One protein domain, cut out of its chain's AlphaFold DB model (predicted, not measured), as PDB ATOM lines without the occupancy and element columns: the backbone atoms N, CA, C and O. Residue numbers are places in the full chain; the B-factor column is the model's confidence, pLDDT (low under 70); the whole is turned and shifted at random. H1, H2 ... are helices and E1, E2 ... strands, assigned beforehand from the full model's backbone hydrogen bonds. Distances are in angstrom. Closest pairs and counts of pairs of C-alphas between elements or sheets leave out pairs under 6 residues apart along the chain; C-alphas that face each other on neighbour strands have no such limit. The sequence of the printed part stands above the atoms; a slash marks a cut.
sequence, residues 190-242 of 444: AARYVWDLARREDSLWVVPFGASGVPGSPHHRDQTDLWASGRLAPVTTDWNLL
ATOM      1  N   ALA A 190     138.542 178.095 151.649       94.00
ATOM      2  CA  ALA A 190     139.308 177.050 150.959       94.00
ATOM      3  C   ALA A 190     140.678 177.558 150.478       94.00
ATOM      4  O   ALA A 190     141.633 176.799 150.377       94.00
ATOM      5  N   ALA A 191     140.769 178.861 150.219       95.44
ATOM      6  CA  ALA A 191     142.009 179.592 150.052       95.44
ATOM      7  C   ALA A 191     141.771 181.060 150.420       95.44
ATOM      8  O   ALA A 191     140.637 181.547 150.382       95.44
ATOM      9  N   ARG A 192     142.842 181.785 150.732       96.75
ATOM     10  CA  ARG A 192     142.843 183.252 150.747       96.75
ATOM     11  C   ARG A 192     143.977 183.729 149.863       96.75
ATOM     12  O   ARG A 192     145.055 183.153 149.920       96.75
ATOM     13  N   TYR A 193     143.750 184.775 149.083       95.75
ATOM     14  CA  TYR A 193     144.758 185.335 148.188       95.75
ATOM     15  C   TYR A 193     144.679 186.856 148.161       95.75
ATOM     16  O   TYR A 193     143.624 187.452 148.378       95.75
ATOM     17  N   VAL A 194     145.820 187.480 147.903       96.44
ATOM     18  CA  VAL A 194     145.975 188.914 147.685       96.44
ATOM     19  C   VAL A 194     146.901 189.071 146.493       96.44
ATOM     20  O   VAL A 194     148.048 188.643 146.552       96.44
ATOM     21  N   TRP A 195     146.401 189.672 145.419       96.12
ATOM     22  CA  TRP A 195     147.177 189.913 144.207       96.12
ATOM     23  C   TRP A 195     147.612 191.374 144.162       96.12
ATOM     24  O   TRP A 195     146.760 192.263 144.105       96.12
ATOM     25  N   ASP A 196     148.919 191.621 144.158       96.00
ATOM     26  CA  ASP A 196     149.458 192.926 143.776       96.00
ATOM     27  C   ASP A 196     149.691 192.910 142.258       96.00
ATOM     28  O   ASP A 196     150.578 192.241 141.726       96.00
ATOM     29  N   LEU A 197     148.811 193.612 141.538       95.38
ATOM     30  CA  LEU A 197     148.826 193.649 140.074       95.38
ATOM     31  C   LEU A 197     149.978 194.491 139.512       95.38
ATOM     32  O   LEU A 197     150.323 194.327 138.342       95.38
ATOM     33  N   ALA A 198     150.544 195.395 140.316       96.50
ATOM     34  CA  ALA A 198     151.682 196.216 139.923       96.50
ATOM     35  C   ALA A 198     153.011 195.502 140.201       96.50
ATOM     36  O   ALA A 198     153.949 195.649 139.420       96.50
ATOM     37  N   ARG A 199     153.077 194.725 141.289       93.81
ATOM     38  CA  ARG A 199     154.259 193.975 141.731       93.81
ATOM     39  C   ARG A 199     153.863 192.553 142.104       93.81
ATOM     40  O   ARG A 199     153.448 192.276 143.223       93.81
ATOM     41  N   ARG A 200     153.962 191.633 141.144       93.25
ATOM     42  CA  ARG A 200     153.471 190.252 141.307       93.25
ATOM     43  C   ARG A 200     154.159 189.524 142.458       93.25
ATOM     44  O   ARG A 200     153.519 188.704 143.107       93.25
ATOM     45  N   GLU A 201     155.420 189.847 142.716       91.44
ATOM     46  CA  GLU A 201     156.250 189.337 143.807       91.44
ATOM     47  C   GLU A 201     155.714 189.663 145.211       91.44
ATOM     48  O   GLU A 201     156.032 188.950 146.159       91.44
ATOM     49  N   ASP A 202     154.851 190.676 145.344       94.38
ATOM     50  CA  ASP A 202     154.177 191.018 146.601       94.38
ATOM     51  C   ASP A 202     152.826 190.301 146.774       94.38
ATOM     52  O   ASP A 202     152.090 190.555 147.732       94.38
ATOM     53  N   SER A 203     152.468 189.407 145.846       96.31
ATOM     54  CA  SER A 203     151.242 188.617 145.950       96.31
ATOM     55  C   SER A 203     151.374 187.532 147.014       96.31
ATOM     56  O   SER A 203     152.435 186.942 147.218       96.31
ATOM     57  N   LEU A 204     150.269 187.253 147.697       96.75
ATOM     58  CA  LEU A 204     150.220 186.367 148.853       96.75
ATOM     59  C   LEU A 204     149.050 185.387 148.739       96.75
ATOM     60  O   LEU A 204     147.996 185.733 148.205       96.75
ATOM     61  N   TRP A 205     149.198 184.188 149.292       97.00
ATOM     62  CA  TRP A 205     148.168 183.152 149.297       97.00
ATOM     63  C   TRP A 205     148.293 182.206 150.495       97.00
ATOM     64  O   TRP A 205     149.334 182.152 151.141       97.00
ATOM     65  N   VAL A 206     147.228 181.480 150.829       97.38
ATOM     66  CA  VAL A 206     147.271 180.381 151.805       97.38
ATOM     67  C   VAL A 206     146.094 179.428 151.603       97.38
ATOM     68  O   VAL A 206     145.008 179.870 151.211       97.38
ATOM     69  N   VAL A 207     146.282 178.150 151.928       96.50
ATOM     70  CA  VAL A 207     145.239 177.108 151.995       96.50
ATOM     71  C   VAL A 207     145.131 176.527 153.419       96.50
ATOM     72  O   VAL A 207     146.096 176.619 154.173       96.50
ATOM     73  N   PRO A 208     143.985 175.945 153.831       92.88
ATOM     74  CA  PRO A 208     143.785 175.438 155.197       92.88
ATOM     75  C   PRO A 208     144.708 174.287 155.610       92.88
ATOM     76  O   PRO A 208     144.940 174.086 156.803       92.88
ATOM     77  N   PHE A 209     145.215 173.527 154.643       92.00
ATOM     78  CA  PHE A 209     146.029 172.336 154.875       92.00
ATOM     79  C   PHE A 209     147.448 172.577 154.358       92.00
ATOM     80  O   PHE A 209     148.184 173.369 154.935       92.00
ATOM     81  N   GLY A 210     147.803 171.953 153.247       92.19
ATOM     82  CA  GLY A 210     149.003 172.220 152.478       92.19
ATOM     83  C   GLY A 210     148.779 171.812 151.027       92.19
ATOM     84  O   GLY A 210     147.642 171.588 150.602       92.19
ATOM     85  N   ALA A 211     149.854 171.739 150.249       92.38
ATOM     86  CA  ALA A 211     149.766 171.376 148.835       92.38
ATOM     87  C   ALA A 211     149.471 169.878 148.603       92.38
ATOM     88  O   ALA A 211     149.058 169.506 147.505       92.38
ATOM     89  N   SER A 212     149.666 169.022 149.613       89.62
ATOM     90  CA  SER A 212     149.529 167.567 149.507       89.62
ATOM     91  C   SER A 212     148.304 167.026 150.251       89.62
ATOM     92  O   SER A 212     148.081 167.302 151.428       89.62
ATOM     93  N   GLY A 213     147.529 166.170 149.583       86.00
ATOM     94  CA  GLY A 213     146.448 165.404 150.212       86.00
ATOM     95  C   GLY A 213     146.914 164.132 150.930       86.00
ATOM     96  O   GLY A 213     146.083 163.440 151.510       86.00
ATOM     97  N   VAL A 214     148.211 163.804 150.873       85.00
ATOM     98  CA  VAL A 214     148.777 162.548 151.391       85.00
ATOM     99  C   VAL A 214     149.136 162.698 152.875       85.00
ATOM    100  O   VAL A 214     150.012 163.510 153.192       85.00
ATOM    101  N   PRO A 215     148.527 161.917 153.789       81.56
ATOM    102  CA  PRO A 215     148.923 161.904 155.194       81.56
ATOM    103  C   PRO A 215     150.416 161.590 155.363       81.56
ATOM    104  O   PRO A 215     150.958 160.724 154.682       81.56
ATOM    105  N   GLY A 216     151.090 162.302 156.268       82.25
ATOM    106  CA  GLY A 216     152.532 162.154 156.512       82.25
ATOM    107  C   GLY A 216     153.443 162.929 155.550       82.25
ATOM    108  O   GLY A 216     154.632 163.057 155.830       82.25
ATOM    109  N   SER A 217     152.911 163.504 154.465       88.12
ATOM    110  CA  SER A 217     153.671 164.437 153.625       88.12
ATOM    111  C   SER A 217     154.061 165.690 154.425       88.12
ATOM    112  O   SER A 217     153.220 166.208 155.169       88.12
ATOM    113  N   PRO A 218     155.278 166.247 154.237       89.31
ATOM    114  CA  PRO A 218     155.645 167.530 154.842       89.31
ATOM    115  C   PRO A 218     154.681 168.646 154.418       89.31
ATOM    116  O   PRO A 218     154.388 169.533 155.210       89.31
ATOM    117  N   HIS A 219     154.102 168.539 153.219       92.00
ATOM    118  CA  HIS A 219     153.136 169.483 152.660       92.00
ATOM    119  C   HIS A 219     151.674 169.098 152.913       92.00
ATOM    120  O   HIS A 219     150.780 169.594 152.226       92.00
ATOM    121  N   HIS A 220     151.399 168.184 153.849       89.88
ATOM    122  CA  HIS A 220     150.024 167.811 154.183       89.88
ATOM    123  C   HIS A 220     149.295 168.923 154.952       89.88
ATOM    124  O   HIS A 220     148.121 169.195 154.703       89.88
ATOM    125  N   ARG A 221     149.990 169.570 155.898       90.38
ATOM    126  CA  ARG A 221     149.427 170.564 156.835       90.38
ATOM    127  C   ARG A 221     150.367 171.744 157.117       90.38
ATOM    128  O   ARG A 221     150.154 172.489 158.070       90.38
ATOM    129  N   ASP A 222     151.407 171.928 156.311       92.94
ATOM    130  CA  ASP A 222     152.423 172.976 156.495       92.94
ATOM    131  C   ASP A 222     151.876 174.409 156.433       92.94
ATOM    132  O   ASP A 222     152.462 175.318 157.021       92.94
ATOM    133  N   GLN A 223     150.737 174.634 155.773       95.81
ATOM    134  CA  GLN A 223     150.083 175.944 155.745       95.81
ATOM    135  C   GLN A 223     149.003 176.123 156.818       95.81
ATOM    136  O   GLN A 223     148.525 177.247 156.994       95.81
ATOM    137  N   THR A 224     148.640 175.078 157.574       93.62
ATOM    138  CA  THR A 224     147.548 175.144 158.560       93.62
ATOM    139  C   THR A 224     147.770 176.251 159.590       93.62
ATOM    140  O   THR A 224     146.846 177.018 159.853       93.62
ATOM    141  N   ASP A 225     148.986 176.417 160.109       93.75
ATOM    142  CA  ASP A 225     149.289 177.463 161.096       93.75
ATOM    143  C   ASP A 225     149.210 178.876 160.504       93.75
ATOM    144  O   ASP A 225     148.738 179.817 161.154       93.75
ATOM    145  N   LEU A 226     149.657 179.056 159.255       95.31
ATOM    146  CA  LEU A 226     149.519 180.329 158.543       95.31
ATOM    147  C   LEU A 226     148.040 180.652 158.346       95.31
ATOM    148  O   LEU A 226     147.588 181.735 158.715       95.31
ATOM    149  N   TRP A 227     147.271 179.686 157.845       95.31
ATOM    150  CA  TRP A 227     145.846 179.843 157.599       95.31
ATOM    151  C   TRP A 227     145.057 180.105 158.886       95.31
ATOM    152  O   TRP A 227     144.218 181.009 158.900       95.31
ATOM    153  N   ALA A 228     145.345 179.383 159.970       92.81
ATOM    154  CA  ALA A 228     144.671 179.544 161.255       92.81
ATOM    155  C   ALA A 228     144.947 180.922 161.875       92.81
ATOM    156  O   ALA A 228     144.032 181.571 162.372       92.81
ATOM    157  N   SER A 229     146.186 181.417 161.761       91.69
ATOM    158  CA  SER A 229     146.573 182.759 162.229       91.69
ATOM    159  C   SER A 229     146.206 183.899 161.267       91.69
ATOM    160  O   SER A 229     146.499 185.059 161.549       91.69
ATOM    161  N   GLY A 230     145.600 183.597 160.112       93.12
ATOM    162  CA  GLY A 230     145.270 184.592 159.083       93.12
ATOM    163  C   GLY A 230     146.472 185.155 158.317       93.12
ATOM    164  O   GLY A 230     146.323 186.115 157.555       93.12
ATOM    165  N   ARG A 231     147.659 184.568 158.499       94.94
ATOM    166  CA  ARG A 231     148.869 184.884 157.737       94.94
ATOM    167  C   ARG A 231     148.806 184.253 156.344       94.94
ATOM    168  O   ARG A 231     148.034 183.332 156.089       94.94
ATOM    169  N   LEU A 232     149.620 184.781 155.435       95.81
ATOM    170  CA  LEU A 232     149.685 184.353 154.041       95.81
ATOM    171  C   LEU A 232     151.139 184.050 153.658       95.81
ATOM    172  O   LEU A 232     152.051 184.726 154.134       95.81
ATOM    173  N   ALA A 233     151.338 183.058 152.797       95.00
ATOM    174  CA  ALA A 233     152.609 182.741 152.158       95.00
ATOM    175  C   ALA A 233     152.808 183.590 150.885       95.00
ATOM    176  O   ALA A 233     151.820 183.988 150.266       95.00
ATOM    177  N   PRO A 234     154.052 183.872 150.461       94.88
ATOM    178  CA  PRO A 234     154.330 184.532 149.185       94.88
ATOM    179  C   PRO A 234     153.945 183.666 147.982       94.88
ATOM    180  O   PRO A 234     154.042 182.438 148.019       94.88
ATOM    181  N   VAL A 235     153.529 184.323 146.899       94.44
ATOM    182  CA  VAL A 235     153.373 183.703 145.580       94.44
ATOM    183  C   VAL A 235     154.639 183.967 144.768       94.44
ATOM    184  O   VAL A 235     154.832 185.052 144.220       94.44
ATOM    185  N   THR A 236     155.505 182.963 144.659       90.31
ATOM    186  CA  THR A 236     156.719 183.061 143.840       90.31
ATOM    187  C   THR A 236     156.370 182.891 142.364       90.31
ATOM    188  O   THR A 236     155.931 181.824 141.941       90.31
ATOM    189  N   THR A 237     156.570 183.947 141.575       87.94
ATOM    190  CA  THR A 237     156.338 183.931 140.116       87.94
ATOM    191  C   THR A 237     157.615 184.101 139.290       87.94
ATOM    192  O   THR A 237     157.587 183.873 138.081       87.94
ATOM    193  N   ASP A 238     158.733 184.470 139.923       87.75
ATOM    194  CA  ASP A 238     160.042 184.512 139.272       87.75
ATOM    195  C   ASP A 238     160.604 183.094 139.154       87.75
ATOM    196  O   ASP A 238     160.950 182.454 140.148       87.75
ATOM    197  N   TRP A 239     160.715 182.622 137.917       88.31
ATOM    198  CA  TRP A 239     161.253 181.306 137.590       88.31
ATOM    199  C   TRP A 239     162.685 181.093 138.087       88.31
ATOM    200  O   TRP A 239     163.055 179.957 138.351       88.31
ATOM    201  N   ASN A 240     163.478 182.154 138.271       90.56
ATOM    202  CA  ASN A 240     164.844 182.034 138.790       90.56
ATOM    203  C   ASN A 240     164.888 181.705 140.290       90.56
ATOM    204  O   ASN A 240     165.905 181.214 140.775       90.56
ATOM    205  N   LEU A 241     163.800 181.983 141.018       83.06
ATOM    206  CA  LEU A 241     163.639 181.651 142.437       83.06
ATOM    207  C   LEU A 241     162.965 180.287 142.639       83.06
ATOM    208  O   LEU A 241     162.918 179.778 143.759       83.06
ATOM    209  N   LEU A 242     162.418 179.702 141.569       84.88
ATOM    210  CA  LEU A 242     161.817 178.377 141.590       84.88
ATOM    211  C   LEU A 242     162.903 177.336 141.334       84.88
ATOM    212  O   LEU A 242     163.348 177.121 140.209       84.88
TER     213      LEU A 242
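AT A GLANCE: This is residues 190 to 242 of the 444 residues of the protein "Lysine N-acyltransferase MbtK" of Streptomyces cavourensis (UniProt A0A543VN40). With little regular structure, this is mostly loops around a small two-stranded hairpin, E1 and E2, with the short helix H1 near the end of E2 and residues 233 to 234 pairing antiparallel with 204 to 205 of E2. The printed part has 53 residues, with 11 in named elements, ordered E1, E2, H1: a mixed class, with an antiparallel sheet E1 - E2. It is only just loose, close to compact, with a radius of gyration of the C-alphas of 12.1 A and spans of 37 by 25 by 14 A.

HOW THE PARTS SIT: E1, residues 192 to 194, and E2, residues 204 to 206, form a hairpin, antiparallel at 177 degrees; N 194 and O 204 are 2.8 A apart, within hydrogen-bond range. The closest C-alphas of E2 and H1, residues 224 to 228, are those of Val 206 and Trp 227, 6.0 A apart. E1 and H1 are only just apart, at 8.2 A. In H1 every O i to N i+4 pair is within hydrogen-bond range.

IN THESE COORDINATES: E1 spans 7.2 A from C-alpha 192 at (142.843, 183.252, 150.747), E2 7.3 A, and H1 5.9 A to C-alpha 228 at (144.671, 179.544, 161.255).

THE WHOLE: The farthest C-alphas, of Ala 198 and Gly 216, are 37.9 A apart. The E2 to H1 link is long. The printed part has no cut, and no printed residue is under 70 in pLDDT.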